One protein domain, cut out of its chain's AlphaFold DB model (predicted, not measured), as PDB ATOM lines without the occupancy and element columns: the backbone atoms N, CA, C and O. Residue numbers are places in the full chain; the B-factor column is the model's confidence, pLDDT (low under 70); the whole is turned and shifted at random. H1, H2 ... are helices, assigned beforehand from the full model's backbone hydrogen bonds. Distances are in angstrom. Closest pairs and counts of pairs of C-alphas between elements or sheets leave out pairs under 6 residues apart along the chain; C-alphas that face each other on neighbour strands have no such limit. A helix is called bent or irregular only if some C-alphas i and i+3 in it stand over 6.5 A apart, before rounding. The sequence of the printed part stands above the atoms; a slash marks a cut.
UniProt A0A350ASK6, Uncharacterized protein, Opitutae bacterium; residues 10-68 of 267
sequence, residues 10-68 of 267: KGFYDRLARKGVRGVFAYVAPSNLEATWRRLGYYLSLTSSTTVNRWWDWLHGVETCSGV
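AT A GLANCE: This is residues 10 to 68 of the 267 residues of an uncharacterized protein of Opitutae bacterium (UniProt A0A350ASK6). One long helix, H2, makes the length of this loose model, and a short bent helix, H1, folds back over its first part, nearest to it by the arm H1b. Residues 61 to 68, after H2, turn back at its far end. The printed part has 59 residues, with named helices H1 then H2, all helix; the radius of gyration of the C-alphas is 14.5 A and the spans are 45 by 24 by 20 A.

HOW THE PARTS SIT: Start from H2, residues 33 to 60. H1b, residues 21 to 28, is close but not clearly touching: the closest C-alphas, of Val 28 and Thr 36, are 6.3 A apart, at a steep tilt of 59 degrees, opposite ways. H1a, residues 10 to 18, is only just apart from H2, closest 8.5 A. H1a and H1b only just touch, with 3 pairs of C-alphas within 8 A, only at the corner; Leu 16 and Val 24 have the closest C-alphas, 6.1 A apart. In H1a, H1b and H2 every O i to N i+4 pair is within hydrogen-bond range.

IN THESE COORDINATES: Find C-alpha 33 at (-34.511, -41.330, -4.781); H2 runs 40.5 A to C-alpha 60 at (-12.754, -18.847, 20.996). H1, residues 10 to 28, was assigned as one helix by its hydrogen bonds but is bent: C-alphas 18 and 21 are 9.4 A apart.

THE WHOLE: The C-alphas farthest apart, of Ser 31 and Gly 61, are 45.4 A apart. The printed part has no cut, and the link H1 to H2 is tight. Look for pLDDT under 70 at residues 10 to 32, 35, 39 and 66 to 68.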
ATOM      1  N   LYS A  10     -13.876 -29.352  -0.390       49.44
ATOM      2  CA  LYS A  10     -13.341 -28.571  -1.512       49.44
ATOM      3  C   LYS A  10     -13.902 -29.051  -2.852       49.44
ATOM      4  O   LYS A  10     -14.398 -28.252  -3.633       49.44
ATOM      5  N   GLY A  11     -13.934 -30.363  -3.079       54.94
ATOM      6  CA  GLY A  11     -14.501 -30.953  -4.290       54.94
ATOM      7  C   GLY A  11     -16.015 -30.758  -4.422       54.94
ATOM      8  O   GLY A  11     -16.517 -30.719  -5.547       54.94
ATOM      9  N   PHE A  12     -16.741 -30.616  -3.306       59.38
ATOM     10  CA  PHE A  12     -18.165 -30.277  -3.306       59.38
ATOM     11  C   PHE A  12     -18.375 -28.804  -3.679       59.38
ATOM     12  O   PHE A  12     -19.104 -28.523  -4.630       59.38
ATOM     13  N   TYR A  13     -17.682 -27.872  -3.013       55.59
ATOM     14  CA  TYR A  13     -17.774 -26.434  -3.304       55.59
ATOM     15  C   TYR A  13     -17.292 -26.083  -4.713       55.59
ATOM     16  O   TYR A  13     -18.005 -25.395  -5.439       55.59
ATOM     17  N   ASP A  14     -16.158 -26.630  -5.156       58.62
ATOM     18  CA  ASP A  14     -15.640 -26.437  -6.516       58.62
ATOM     19  C   ASP A  14     -16.633 -26.925  -7.576       58.62
ATOM     20  O   ASP A  14     -16.650 -26.452  -8.713       58.62
ATOM     21  N   ARG A  15     -17.453 -27.923  -7.242       59.12
ATOM     22  CA  ARG A  15     -18.450 -28.491  -8.151       59.12
ATOM     23  C   ARG A  15     -19.756 -27.706  -8.109       59.12
ATOM     24  O   ARG A  15     -20.337 -27.485  -9.167       59.12
ATOM     25  N   LEU A  16     -20.174 -27.241  -6.935       60.25
ATOM     26  CA  LEU A  16     -21.321 -26.353  -6.765       60.25
ATOM     27  C   LEU A  16     -21.081 -25.010  -7.468       60.25
ATOM     28  O   LEU A  16     -21.951 -24.546  -8.199       60.25
ATOM     29  N   ALA A  17     -19.873 -24.453  -7.349       58.34
ATOM     30  CA  ALA A  17     -19.450 -23.247  -8.054       58.34
ATOM     31  C   ALA A  17     -19.392 -23.443  -9.580       58.34
ATOM     32  O   ALA A  17     -19.819 -22.568 -10.327       58.34
ATOM     33  N   ARG A  18     -18.911 -24.600 -10.064       65.31
ATOM     34  CA  ARG A  18     -18.793 -24.873 -11.511       65.31
ATOM     35  C   ARG A  18     -20.092 -25.285 -12.193       65.31
ATOM     36  O   ARG A  18     -20.281 -24.975 -13.363       65.31
ATOM     37  N   LYS A  19     -20.939 -26.066 -11.524       56.34
ATOM     38  CA  LYS A  19     -22.105 -26.714 -12.146       56.34
ATOM     39  C   LYS A  19     -23.446 -26.232 -11.590       56.34
ATOM     40  O   LYS A  19     -24.495 -26.676 -12.061       56.34
ATOM     41  N   GLY A  20     -23.424 -25.337 -10.603       51.12
ATOM     42  CA  GLY A  20     -24.611 -24.875  -9.896       51.12
ATOM     43  C   GLY A  20     -25.309 -25.991  -9.117       51.12
ATOM     44  O   GLY A  20     -24.977 -27.175  -9.214       51.12
ATOM     45  N   VAL A  21     -26.338 -25.612  -8.359       57.91
ATOM     46  CA  VAL A  21     -27.150 -26.542  -7.559       57.91
ATOM     47  C   VAL A  21     -27.706 -27.673  -8.440       57.91
ATOM     48  O   VAL A  21     -27.528 -28.846  -8.125       57.91
ATOM     49  N   ARG A  22     -28.260 -27.340  -9.617       52.19
ATOM     50  CA  ARG A  22     -28.792 -28.313 -10.592       52.19
ATOM     51  C   ARG A  22     -27.754 -29.322 -11.096       52.19
ATOM     52  O   ARG A  22     -28.087 -30.490 -11.262       52.19
ATOM     53  N   GLY A  23     -26.508 -28.912 -11.330       55.69
ATOM     54  CA  GLY A  23     -25.466 -29.815 -11.822       55.69
ATOM     55  C   GLY A  23     -24.813 -30.672 -10.734       55.69
ATOM     56  O   GLY A  23     -24.271 -31.734 -11.041       55.69
ATOM     57  N   VAL A  24     -24.917 -30.264  -9.465       55.72
ATOM     58  CA  VAL A  24     -24.666 -31.151  -8.320       55.72
ATOM     59  C   VAL A  24     -25.795 -32.179  -8.206       55.72
ATOM     60  O   VAL A  24     -25.501 -33.366  -8.123       55.72
ATOM     61  N   PHE A  25     -27.063 -31.771  -8.330       56.53
ATOM     62  CA  PHE A  25     -28.210 -32.693  -8.358       56.53
ATOM     63  C   PHE A  25     -28.116 -33.732  -9.486       56.53
ATOM     64  O   PHE A  25     -28.305 -34.916  -9.229       56.53
ATOM     65  N   ALA A  26     -27.751 -33.327 -10.707       55.53
ATOM     66  CA  ALA A  26     -27.601 -34.240 -11.846       55.53
ATOM     67  C   ALA A  26     -26.426 -35.229 -11.704       55.53
ATOM     68  O   ALA A  26     -26.466 -36.312 -12.273       55.53
ATOM     69  N   TYR A  27     -25.379 -34.868 -10.953       52.31
ATOM     70  CA  TYR A  27     -24.261 -35.767 -10.636       52.31
ATOM     71  C   TYR A  27     -24.587 -36.716  -9.474       52.31
ATOM     72  O   TYR A  27     -24.063 -37.824  -9.402       52.31
ATOM     73  N   VAL A  28     -25.433 -36.267  -8.542       49.69
ATOM     74  CA  VAL A  28     -25.787 -37.009  -7.329       49.69
ATOM     75  C   VAL A  28     -26.938 -37.977  -7.564       49.69
ATOM     76  O   VAL A  28     -26.947 -38.987  -6.865       49.69
ATOM     77  N   ALA A  29     -27.836 -37.700  -8.521       51.12
ATOM     78  CA  ALA A  29     -29.004 -38.510  -8.861       51.12
ATOM     79  C   ALA A  29     -28.600 -39.925  -9.321       51.12
ATOM     80  O   ALA A  29     -28.198 -40.113 -10.471       51.12
ATOM     81  N   PRO A  30     -28.708 -40.948  -8.456       55.41
ATOM     82  CA  PRO A  30     -28.744 -42.329  -8.897       55.41
ATOM     83  C   PRO A  30     -30.140 -42.593  -9.489       55.41
ATOM     84  O   PRO A  30     -31.058 -41.785  -9.358       55.41
ATOM     85  N   SER A  31     -30.359 -43.776 -10.052       56.78
ATOM     86  CA  SER A  31     -31.701 -44.257 -10.423       56.78
ATOM     87  C   SER A  31     -32.677 -44.402  -9.234       56.78
ATOM     88  O   SER A  31     -33.843 -44.715  -9.453       56.78
ATOM     89  N   ASN A  32     -32.230 -44.173  -7.987       69.06
ATOM     90  CA  ASN A  32     -33.018 -44.302  -6.757       69.06
ATOM     91  C   ASN A  32     -33.033 -42.989  -5.934       69.06
ATOM     92  O   ASN A  32     -31.987 -42.452  -5.547       69.06
ATOM     93  N   LEU A  33     -34.241 -42.505  -5.620       74.75
ATOM     94  CA  LEU A  33     -34.511 -41.330  -4.781       74.75
ATOM     95  C   LEU A  33     -33.935 -41.466  -3.362       74.75
ATOM     96  O   LEU A  33     -33.394 -40.501  -2.829       74.75
ATOM     97  N   GLU A  34     -33.973 -42.655  -2.763       73.25
ATOM     98  CA  GLU A  34     -33.495 -42.894  -1.395       73.25
ATOM     99  C   GLU A  34     -31.987 -42.634  -1.252       73.25
ATOM    100  O   GLU A  34     -31.528 -41.944  -0.339       73.25
ATOM    101  N   ALA A  35     -31.196 -43.114  -2.214       67.75
ATOM    102  CA  ALA A  35     -29.757 -42.881  -2.242       67.75
ATOM    103  C   ALA A  35     -29.407 -41.401  -2.501       67.75
ATOM    104  O   ALA A  35     -28.389 -40.916  -1.998       67.75
ATOM    105  N   THR A  36     -30.266 -40.656  -3.209       71.12
ATOM    106  CA  THR A  36     -30.140 -39.191  -3.344       71.12
ATOM    107  C   THR A  36     -30.320 -38.499  -1.995       71.12
ATOM    108  O   THR A  36     -29.484 -37.682  -1.609       71.12
ATOM    109  N   TRP A  37     -31.373 -38.851  -1.250       73.25
ATOM    110  CA  TRP A  37     -31.655 -38.264   0.061       73.25
ATOM    111  C   TRP A  37     -30.560 -38.565   1.085       73.25
ATOM    112  O   TRP A  37     -30.113 -37.649   1.774       73.25
ATOM    113  N   ARG A  38     -30.047 -39.803   1.123       72.12
ATOM    114  CA  ARG A  38     -28.905 -40.175   1.981       72.12
ATOM    115  C   ARG A  38     -27.667 -39.323   1.695       72.12
ATOM    116  O   ARG A  38     -27.029 -38.831   2.623       72.12
ATOM    117  N   ARG A  39     -27.338 -39.111   0.416       69.88
ATOM    118  CA  ARG A  39     -26.203 -38.265   0.008       69.88
ATOM    119  C   ARG A  39     -26.424 -36.793   0.351       69.88
ATOM    120  O   ARG A  39     -25.490 -36.131   0.791       69.88
ATOM    121  N   LEU A  40     -27.639 -36.276   0.174       73.75
ATOM    122  CA  LEU A  40     -27.958 -34.899   0.547       73.75
ATOM    123  C   LEU A  40     -27.829 -34.695   2.062       73.75
ATOM    124  O   LEU A  40     -27.177 -33.746   2.486       73.75
ATOM    125  N   GLY A  41     -28.381 -35.615   2.859       75.12
ATOM    126  CA  GLY A  41     -28.230 -35.619   4.314       75.12
ATOM    127  C   GLY A  41     -26.762 -35.625   4.734       75.12
ATOM    128  O   GLY A  41     -26.358 -34.781   5.525       75.12
ATOM    129  N   TYR A  42     -25.940 -36.481   4.118       74.88
ATOM    130  CA  TYR A  42     -24.491 -36.512   4.336       74.88
ATOM    131  C   TYR A  42     -23.826 -35.149   4.090       74.88
ATOM    132  O   TYR A  42     -23.133 -34.642   4.968       74.88
ATOM    133  N   TYR A  43     -24.055 -34.513   2.934       73.44
ATOM    134  CA  TYR A  43     -23.444 -33.209   2.642       73.44
ATOM    135  C   TYR A  43     -23.966 -32.096   3.559       73.44
ATOM    136  O   TYR A  43     -23.191 -31.228   3.958       73.44
ATOM    137  N   LEU A  44     -25.249 -32.119   3.931       77.94
ATOM    138  CA  LEU A  44     -25.816 -31.184   4.905       77.94
ATOM    139  C   LEU A  44     -25.182 -31.370   6.289       77.94
ATOM    140  O   LEU A  44     -24.782 -30.387   6.908       77.94
ATOM    141  N   SER A  45     -25.005 -32.607   6.756       77.00
ATOM    142  CA  SER A  45     -24.310 -32.899   8.015       77.00
ATOM    143  C   SER A  45     -22.842 -32.483   7.962       77.00
ATOM    144  O   SER A  45     -22.352 -31.877   8.905       77.00
ATOM    145  N   LEU A  46     -22.152 -32.734   6.848       76.62
ATOM    146  CA  LEU A  46     -20.741 -32.384   6.674       76.62
ATOM    147  C   LEU A  46     -20.526 -30.868   6.687       76.62
ATOM    148  O   LEU A  46     -19.620 -30.349   7.339       76.62
ATOM    149  N   THR A  47     -21.357 -30.147   5.936       75.44
ATOM    150  CA  THR A  47     -21.274 -28.687   5.834       75.44
ATOM    151  C   THR A  47     -21.699 -28.014   7.130       75.44
ATOM    152  O   THR A  47     -21.013 -27.089   7.568       75.44
ATOM    153  N   SER A  48     -22.764 -28.486   7.784       82.62
ATOM    154  CA  SER A  48     -23.186 -27.953   9.084       82.62
ATOM    155  C   SER A  48     -22.134 -28.199  10.168       82.62
ATOM    156  O   SER A  48     -21.702 -27.226  10.784       82.62
ATOM    157  N   SER A  49     -21.619 -29.425  10.320       83.06
ATOM    158  CA  SER A  49     -20.579 -29.735  11.312       83.06
ATOM    159  C   SER A  49     -19.319 -28.917  11.083       83.06
ATOM    160  O   SER A  49     -18.822 -28.268  12.003       83.06
ATOM    161  N   THR A  50     -18.832 -28.845   9.845       81.94
ATOM    162  CA  THR A  50     -17.636 -28.062   9.521       81.94
ATOM    163  C   THR A  50     -17.840 -26.581   9.832       81.94
ATOM    164  O   THR A  50     -16.960 -25.939  10.404       81.94
ATOM    165  N   THR A  51     -19.003 -26.030   9.478       85.69
ATOM    166  CA  THR A  51     -19.307 -24.610   9.697       85.69
ATOM    167  C   THR A  51     -19.400 -24.294  11.184       85.69
ATOM    168  O   THR A  51     -18.779 -23.335  11.638       85.69
ATOM    169  N   VAL A  52     -20.121 -25.112  11.958       88.88
ATOM    170  CA  VAL A  52     -20.288 -24.899  13.400       88.88
ATOM    171  C   VAL A  52     -18.952 -25.027  14.131       88.88
ATOM    172  O   VAL A  52     -18.643 -24.190  14.975       88.88
ATOM    173  N   ASN A  53     -18.124 -26.011  13.774       88.56
ATOM    174  CA  ASN A  53     -16.816 -26.201  14.401       88.56
ATOM    175  C   ASN A  53     -15.824 -25.081  14.059       88.56
ATOM    176  O   ASN A  53     -15.143 -24.587  14.952       88.56
ATOM    177  N   ARG A  54     -15.795 -24.607  12.807       88.88
ATOM    178  CA  ARG A  54     -14.983 -23.438  12.421       88.88
ATOM    179  C   ARG A  54     -15.435 -22.162  13.109       88.88
ATOM    180  O   ARG A  54     -14.610 -21.352  13.518       88.88
ATOM    181  N   TRP A  55     -16.747 -21.975  13.223       90.19
ATOM    182  CA  TRP A  55     -17.292 -20.835  13.942       90.19
ATOM    183  C   TRP A  55     -16.937 -20.899  15.430       90.19
ATOM    184  O   TRP A  55     -16.573 -19.876  16.002       90.19
ATOM    185  N   TRP A  56     -16.975 -22.089  16.040       91.69
ATOM    186  CA  TRP A  56     -16.533 -22.297  17.418       91.69
ATOM    187  C   TRP A  56     -15.048 -21.953  17.599       91.69
ATOM    188  O   TRP A  56     -14.725 -21.191  18.507       91.69
ATOM    189  N   ASP A  57     -14.171 -22.434  16.716       92.50
ATOM    190  CA  ASP A  57     -12.736 -22.112  16.708       92.50
ATOM    191  C   ASP A  57     -12.490 -20.601  16.623       92.50
ATOM    192  O   ASP A  57     -11.828 -20.017  17.484       92.50
ATOM    193  N   TRP A  58     -13.105 -19.944  15.634       92.12
ATOM    194  CA  TRP A  58     -13.007 -18.495  15.449       92.12
ATOM    195  C   TRP A  58     -13.492 -17.724  16.679       92.12
ATOM    196  O   TRP A  58     -12.840 -16.778  17.124       92.12
ATOM    197  N   LEU A  59     -14.624 -18.144  17.249       92.25
ATOM    198  CA  LEU A  59     -15.236 -17.488  18.398       92.25
ATOM    199  C   LEU A  59     -14.345 -17.542  19.645       92.25
ATOM    200  O   LEU A  59     -14.329 -16.583  20.418       92.25
ATOM    201  N   HIS A  60     -13.618 -18.644  19.834       92.94
ATOM    202  CA  HIS A  60     -12.754 -18.847  20.996       92.94
ATOM    203  C   HIS A  60     -11.278 -18.532  20.725       92.94
ATOM    204  O   HIS A  60     -10.488 -18.540  21.663       92.94
ATOM    205  N   GLY A  61     -10.912 -18.188  19.486       94.00
ATOM    206  CA  GLY A  61      -9.542 -17.841  19.112       94.00
ATOM    207  C   GLY A  61      -8.594 -19.037  19.073       94.00
ATOM    208  O   GLY A  61      -7.418 -18.869  19.362       94.00
ATOM    209  N   VAL A  62      -9.097 -20.226  18.741       94.19
ATOM    210  CA  VAL A  62      -8.321 -21.475  18.727       94.19
ATOM    211  C   VAL A  62      -8.399 -22.160  17.371       94.19
ATOM    212  O   VAL A  62      -9.249 -21.836  16.546       94.19
ATOM    213  N   GLU A  63      -7.518 -23.128  17.144       91.88
ATOM    214  CA  GLU A  63      -7.516 -23.965  15.951       91.88
ATOM    215  C   GLU A  63      -7.607 -25.439  16.360       91.88
ATOM    216  O   GLU A  63      -6.600 -26.080  16.663       91.88
ATOM    217  N   THR A  64      -8.823 -25.980  16.382       88.12
ATOM    218  CA  THR A  64      -9.117 -27.362  16.782       88.12
ATOM    219  C   THR A  64      -9.841 -28.174  15.710       88.12
ATOM    220  O   THR A  64      -9.850 -29.400  15.783       88.12
ATOM    221  N   CYS A  65     -10.436 -27.523  14.704       80.69
ATOM    222  CA  CYS A  65     -11.260 -28.179  13.687       80.69
ATOM    223  C   CYS A  65     -10.554 -28.491  12.363       80.69
ATOM    224  O   CYS A  65     -11.095 -29.233  11.541       80.69
ATOM    225  N   SER A  66      -9.377 -27.913  12.120       66.75
ATOM    226  CA  SER A  66      -8.570 -28.227  10.942       66.75
ATOM    227  C   SER A  66      -7.940 -29.610  11.114       66.75
ATOM    228  O   SER A  66      -7.215 -29.848  12.082       66.75
ATOM    229  N   GLY A  67      -8.186 -30.519  10.168       57.75
ATOM    230  CA  GLY A  67      -7.417 -31.761  10.080       57.75
ATOM    231  C   GLY A  67      -5.938 -31.462   9.821       57.75
ATOM    232  O   GLY A  67      -5.606 -30.437   9.219       57.75
ATOM    233  N   VAL A  68      -5.054 -32.339  10.285       48.06
ATOM    234  CA  VAL A  68      -3.656 -32.360   9.830       48.06
ATOM    235  C   VAL A  68      -3.648 -32.963   8.426       48.06
ATOM    236  O   VAL A  68      -4.400 -33.900   8.148       48.06
TER     237      VAL A  68